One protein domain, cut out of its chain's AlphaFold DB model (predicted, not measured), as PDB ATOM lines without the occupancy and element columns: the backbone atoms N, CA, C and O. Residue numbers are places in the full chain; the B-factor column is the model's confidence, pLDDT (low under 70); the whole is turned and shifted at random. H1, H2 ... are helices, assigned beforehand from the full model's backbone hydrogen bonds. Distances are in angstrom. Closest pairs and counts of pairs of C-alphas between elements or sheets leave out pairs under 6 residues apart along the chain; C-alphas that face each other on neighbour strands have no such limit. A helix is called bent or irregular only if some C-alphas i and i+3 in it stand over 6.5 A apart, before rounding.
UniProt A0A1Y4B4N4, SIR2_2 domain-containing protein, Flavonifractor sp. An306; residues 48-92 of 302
ATOM      1  N   ASP A  48     -21.210  -9.254   7.341       83.44
ATOM      2  CA  ASP A  48     -19.765  -9.369   7.490       83.44
ATOM      3  C   ASP A  48     -19.241  -8.682   8.754       83.44
ATOM      4  O   ASP A  48     -18.162  -9.043   9.223       83.44
ATOM      5  N   ILE A  49     -20.026  -7.776   9.353       85.00
ATOM      6  CA  ILE A  49     -19.704  -7.142  10.642       85.00
ATOM      7  C   ILE A  49     -19.820  -8.118  11.820       85.00
ATOM      8  O   ILE A  49     -19.313  -7.839  12.900       85.00
ATOM      9  N   PHE A  50     -20.514  -9.240  11.620       89.06
ATOM     10  CA  PHE A  50     -20.762 -10.245  12.640       89.06
ATOM     11  C   PHE A  50     -19.618 -11.246  12.749       89.06
ATOM     12  O   PHE A  50     -19.105 -11.742  11.731       89.06
ATOM     13  N   CYS A  51     -19.309 -11.647  13.986       89.31
ATOM     14  CA  CYS A  51     -18.441 -12.788  14.233       89.31
ATOM     15  C   CYS A  51     -19.089 -14.100  13.747       89.31
ATOM     16  O   CYS A  51     -20.281 -14.170  13.422       89.31
ATOM     17  N   GLU A  52     -18.300 -15.177  13.701       90.56
ATOM     18  CA  GLU A  52     -18.730 -16.462  13.135       90.56
ATOM     19  C   GLU A  52     -20.036 -16.989  13.762       90.56
ATOM     20  O   GLU A  52     -20.911 -17.497  13.058       90.56
ATOM     21  N   THR A  53     -20.197 -16.844  15.080       91.38
ATOM     22  CA  THR A  53     -21.378 -17.317  15.815       91.38
ATOM     23  C   THR A  53     -22.646 -16.581  15.389       91.38
ATOM     24  O   THR A  53     -23.628 -17.211  14.994       91.38
ATOM     25  N   THR A  54     -22.629 -15.250  15.401       93.38
ATOM     26  CA  THR A  54     -23.787 -14.428  15.020       93.38
ATOM     27  C   THR A  54     -24.121 -14.594  13.543       93.38
ATOM     28  O   THR A  54     -25.288 -14.711  13.162       93.38
ATOM     29  N   ARG A  55     -23.089 -14.711  12.699       92.06
ATOM     30  CA  ARG A  55     -23.246 -14.971  11.268       92.06
ATOM     31  C   ARG A  55     -23.939 -16.309  11.001       92.06
ATOM     32  O   ARG A  55     -24.792 -16.395  10.117       92.06
ATOM     33  N   LYS A  56     -23.656 -17.346  11.803       93.00
ATOM     34  CA  LYS A  56     -24.402 -18.618  11.756       93.00
ATOM     35  C   LYS A  56     -25.881 -18.420  12.093       93.00
ATOM     36  O   LYS A  56     -26.718 -19.027  11.427       93.00
ATOM     37  N   PHE A  57     -26.226 -17.584  13.075       93.94
ATOM     38  CA  PHE A  57     -27.631 -17.291  13.399       93.94
ATOM     39  C   PHE A  57     -28.352 -16.584  12.249       93.94
ATOM     40  O   PHE A  57     -29.452 -17.003  11.879       93.94
ATOM     41  N   TYR A  58     -27.701 -15.590  11.640       92.50
ATOM     42  CA  TYR A  58     -28.216 -14.871  10.475       92.50
ATOM     43  C   TYR A  58     -28.445 -15.807   9.277       92.50
ATOM     44  O   TYR A  58     -29.548 -15.879   8.740       92.50
ATOM     45  N   HIS A  59     -27.448 -16.612   8.888       93.06
ATOM     46  CA  HIS A  59     -27.580 -17.522   7.741       93.06
ATOM     47  C   HIS A  59     -28.595 -18.647   7.962       93.06
ATOM     48  O   HIS A  59     -29.244 -19.086   7.011       93.06
ATOM     49  N   ARG A  60     -28.767 -19.101   9.209       94.75
ATOM     50  CA  ARG A  60     -29.827 -20.054   9.573       94.75
ATOM     51  C   ARG A  60     -31.207 -19.400   9.690       94.75
ATOM     52  O   ARG A  60     -32.160 -20.118   9.972       94.75
ATOM     53  N   LYS A  61     -31.312 -18.083   9.462       92.75
ATOM     54  CA  LYS A  61     -32.545 -17.289   9.562       92.75
ATOM     55  C   LYS A  61     -33.244 -17.461  10.911       92.75
ATOM     56  O   LYS A  61     -34.461 -17.589  10.981       92.75
ATOM     57  N   LEU A  62     -32.458 -17.512  11.992       93.69
ATOM     58  CA  LEU A  62     -33.017 -17.566  13.348       93.69
ATOM     59  C   LEU A  62     -33.645 -16.224  13.750       93.69
ATOM     60  O   LEU A  62     -34.533 -16.189  14.595       93.69
ATOM     61  N   SER A  63     -33.180 -15.133  13.139       91.44
ATOM     62  CA  SER A  63     -33.780 -13.805  13.192       91.44
ATOM     63  C   SER A  63     -33.370 -13.019  11.947       91.44
ATOM     64  O   SER A  63     -32.216 -13.108  11.524       91.44
ATOM     65  N   ASP A  64     -34.292 -12.229  11.400       86.06
ATOM     66  CA  ASP A  64     -34.009 -11.242  10.347       86.06
ATOM     67  C   ASP A  64     -33.648  -9.858  10.934       86.06
ATOM     68  O   ASP A  64     -33.270  -8.938  10.210       86.06
ATOM     69  N   ASP A  65     -33.745  -9.701  12.259       90.31
ATOM     70  CA  ASP A  65     -33.429  -8.466  12.973       90.31
ATOM     71  C   ASP A  65     -31.925  -8.363  13.256       90.31
ATOM     72  O   ASP A  65     -31.411  -8.842  14.271       90.31
ATOM     73  N   ILE A  66     -31.221  -7.712  12.333       89.88
ATOM     74  CA  ILE A  66     -29.774  -7.477  12.403       89.88
ATOM     75  C   ILE A  66     -29.345  -6.692  13.650       89.88
ATOM     76  O   ILE A  66     -28.270  -6.953  14.185       89.88
ATOM     77  N   TYR A  67     -30.180  -5.778  14.150       92.12
ATOM     78  CA  TYR A  67     -29.860  -4.977  15.332       92.12
ATOM     79  C   TYR A  67     -29.946  -5.827  16.597       92.12
ATOM     80  O   TYR A  67     -29.119  -5.691  17.498       92.12
ATOM     81  N   PHE A  68     -30.921  -6.739  16.658       93.25
ATOM     82  CA  PHE A  68     -31.007  -7.722  17.734       93.25
ATOM     83  C   PHE A  68     -29.822  -8.692  17.716       93.25
ATOM     84  O   PHE A  68     -29.232  -8.947  18.761       93.25
ATOM     85  N   LEU A  69     -29.431  -9.190  16.539       94.06
ATOM     86  CA  LEU A  69     -28.263 -10.066  16.404       94.06
ATOM     87  C   LEU A  69     -26.965  -9.376  16.855       94.06
ATOM     88  O   LEU A  69     -26.176  -9.980  17.580       94.06
ATOM     89  N   ALA A  70     -26.779  -8.103  16.495       93.62
ATOM     90  CA  ALA A  70     -25.676  -7.285  16.993       93.62
ATOM     91  C   ALA A  70     -25.712  -7.126  18.522       93.62
ATOM     92  O   ALA A  70     -24.673  -7.201  19.178       93.62
ATOM     93  N   ASP A  71     -26.904  -6.943  19.100       94.12
ATOM     94  CA  ASP A  71     -27.069  -6.826  20.550       94.12
ATOM     95  C   ASP A  71     -26.711  -8.132  21.270       94.12
ATOM     96  O   ASP A  71     -26.058  -8.092  22.313       94.12
ATOM     97  N   LEU A  72     -27.076  -9.288  20.698       94.31
ATOM     98  CA  LEU A  72     -26.681 -10.593  21.227       94.31
ATOM     99  C   LEU A  72     -25.159 -10.753  21.244       94.31
ATOM    100  O   LEU A  72     -24.587 -11.159  22.255       94.31
ATOM    101  N   GLU A  73     -24.508 -10.417  20.132       94.44
ATOM    102  CA  GLU A  73     -23.056 -10.506  20.012       94.44
ATOM    103  C   GLU A  73     -22.355  -9.637  21.054       94.44
ATOM    104  O   GLU A  73     -21.539 -10.135  21.836       94.44
ATOM    105  N   LYS A  74     -22.733  -8.357  21.114       94.62
ATOM    106  CA  LYS A  74     -22.160  -7.389  22.048       94.62
ATOM    107  C   LYS A  74     -22.359  -7.802  23.507       94.62
ATOM    108  O   LYS A  74     -21.445  -7.627  24.303       94.62
ATOM    109  N   HIS A  75     -23.524  -8.333  23.878       93.62
ATOM    110  CA  HIS A  75     -23.842  -8.588  25.287       93.62
ATOM    111  C   HIS A  75     -23.391  -9.953  25.807       93.62
ATOM    112  O   HIS A  75     -23.047 -10.054  26.983       93.62
ATOM    113  N   TYR A  76     -23.407 -11.003  24.982       93.25
ATOM    114  CA  TYR A  76     -23.235 -12.369  25.491       93.25
ATOM    115  C   TYR A  76     -21.869 -12.990  25.206       93.25
ATOM    116  O   TYR A  76     -21.444 -13.841  25.984       93.25
ATOM    117  N   TYR A  77     -21.189 -12.629  24.113       92.06
ATOM    118  CA  TYR A  77     -19.968 -13.356  23.726       92.06
ATOM    119  C   TYR A  77     -18.894 -12.552  22.983       92.06
ATOM    120  O   TYR A  77     -17.853 -13.130  22.681       92.06
ATOM    121  N   ASN A  78     -19.083 -11.254  22.711       91.06
ATOM    122  CA  ASN A  78     -18.047 -10.408  22.099       91.06
ATOM    123  C   ASN A  78     -17.947  -8.992  22.708       91.06
ATOM    124  O   ASN A  78     -17.564  -8.049  22.024       91.06
ATOM    125  N   ALA A  79     -18.292  -8.803  23.985       89.31
ATOM    126  CA  ALA A  79     -18.348  -7.469  24.600       89.31
ATOM    127  C   ALA A  79     -17.040  -6.662  24.470       89.31
ATOM    128  O   ALA A  79     -17.078  -5.478  24.131       89.31
ATOM    129  N   ASP A  80     -15.891  -7.309  24.687       90.31
ATOM    130  CA  ASP A  80     -14.581  -6.646  24.751       90.31
ATOM    131  C   ASP A  80     -14.008  -6.260  23.377       90.31
ATOM    132  O   ASP A  80     -13.145  -5.380  23.282       90.31
ATOM    133  N   HIS A  81     -14.447  -6.919  22.300       91.12
ATOM    134  CA  HIS A  81     -13.896  -6.716  20.956       91.12
ATOM    135  C   HIS A  81     -14.923  -6.262  19.920       91.12
ATOM    136  O   HIS A  81     -14.505  -5.782  18.872       91.12
ATOM    137  N   PHE A  82     -16.224  -6.261  20.234       92.31
ATOM    138  CA  PHE A  82     -17.313  -5.919  19.310       92.31
ATOM    139  C   PHE A  82     -17.021  -4.697  18.427       92.31
ATOM    140  O   PHE A  82     -16.983  -4.791  17.204       92.31
ATOM    141  N   TYR A  83     -16.745  -3.540  19.036       91.50
ATOM    142  CA  TYR A  83     -16.468  -2.320  18.274       91.50
ATOM    143  C   TYR A  83     -15.141  -2.383  17.514       91.50
ATOM    144  O   TYR A  83     -15.043  -1.837  16.420       91.50
ATOM    145  N   LYS A  84     -14.122  -3.050  18.065       90.94
ATOM    146  CA  LYS A  84     -12.814  -3.201  17.415       90.94
ATOM    147  C   LYS A  84     -12.924  -4.069  16.161       90.94
ATOM    148  O   LYS A  84     -12.359  -3.712  15.129       90.94
ATOM    149  N   ASP A  85     -13.669  -5.165  16.246       90.69
ATOM    150  CA  ASP A  85     -13.911  -6.087  15.139       90.69
ATOM    151  C   ASP A  85     -14.703  -5.387  14.031       90.69
ATOM    152  O   ASP A  85     -14.296  -5.415  12.869       90.69
ATOM    153  N   ILE A  86     -15.761  -4.656  14.395       90.00
ATOM    154  CA  ILE A  86     -16.553  -3.870  13.442       90.00
ATOM    155  C   ILE A  86     -15.697  -2.805  12.761       90.00
ATOM    156  O   ILE A  86     -15.730  -2.700  11.538       90.00
ATOM    157  N   VAL A  87     -14.895  -2.043  13.511       91.06
ATOM    158  CA  VAL A  87     -13.978  -1.052  12.926       91.06
ATOM    159  C   VAL A  87     -13.009  -1.721  11.954       91.06
ATOM    160  O   VAL A  87     -12.789  -1.191  10.866       91.06
ATOM    161  N   SER A  88     -12.471  -2.894  12.297       88.88
ATOM    162  CA  SER A  88     -11.572  -3.645  11.417       88.88
ATOM    163  C   SER A  88     -12.249  -4.088  10.118       88.88
ATOM    164  O   SER A  88     -11.614  -4.051   9.066       88.88
ATOM    165  N   VAL A  89     -13.514  -4.513  10.178       87.25
ATOM    166  CA  VAL A  89     -14.283  -4.937   8.997       87.25
ATOM    167  C   VAL A  89     -14.691  -3.737   8.148       87.25
ATOM    168  O   VAL A  89     -14.479  -3.743   6.941       87.25
ATOM    169  N   VAL A  90     -15.237  -2.689   8.763       86.56
ATOM    170  CA  VAL A  90     -15.730  -1.490   8.065       86.56
ATOM    171  C   VAL A  90     -14.590  -0.698   7.432       86.56
ATOM    172  O   VAL A  90     -14.756  -0.138   6.355       86.56
ATOM    173  N   SER A  91     -13.419  -0.673   8.069       85.81
ATOM    174  CA  SER A  91     -12.234  -0.004   7.516       85.81
ATOM    175  C   SER A  91     -11.534  -0.838   6.435       85.81
ATOM    176  O   SER A  91     -10.513  -0.412   5.886       85.81
ATOM    177  N   ASN A  92     -12.041  -2.036   6.121       78.62
ATOM    178  CA  ASN A  92     -11.495  -2.857   5.052       78.62
ATOM    179  C   ASN A  92     -11.601  -2.124   3.710       78.62
ATOM    180  O   ASN A  92     -12.629  -1.558   3.358       78.62
TER     181      ASN A  92
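What this domain is: This is residues 48 to 92 of the 302 residues of the protein "SIR2_2 domain-containing protein" of Flavonifractor sp. An306 (UniProt A0A1Y4B4N4). H2, the longest helix, lies side by side with H1 in a helical hairpin, and H3 folds back from the far end of H2 so that H2 and H3 make a V. H1 and H3 stay apart, and the first printed residues, 48 to 51, lie between them. The printed part has 45 residues with three named helices, H1, H2 and H3 along the chain, and no named strand; its class is all helix. It is compact, with a radius of gyration of the C-alphas of 10.1 A, and spans 26 by 22 by 16 A.

Where its parts are: H2 is residues 66 to 77, 16.1 A from first to last C-alpha, beginning at C-alpha 66 (-29.774, -7.477, 12.403). It is irregular, but only just: C-alphas 74 and 77 are 6.6 A apart. H1 is residues 52 to 59, 10.4 A long, beginning at C-alpha 52 (-18.730, -16.462, 13.135). H3 is residues 82 to 90, 12.2 A long, ending at C-alpha 90 (-15.730, -1.490, 8.065).

How they stand to each other: H2 touches H1, and their closest C-alphas, those of Glu 73 and Thr 54, are 6.4 A apart. The two run opposite ways at a shallow tilt of 27 degrees, a helical hairpin. H2 and H3 are close but not clearly touching; their closest C-alphas, those of Lys 74 and Phe 82, are 5.8 A apart. They run opposite ways at a steep tilt of 49 degrees. H1 and H3 are apart. In H1, H2 and H3 every O i to N i+4 pair is within hydrogen-bond range.

The domain as a whole: The two C-alphas farthest apart, those of Leu 62 and Ser 91, are 27.8 A apart. The printed part has no cut. The link from H1 to H2 is short and the link from H2 to H3 is tight. The mean pLDDT of the printed part is 90.9, and no printed residue is under 70.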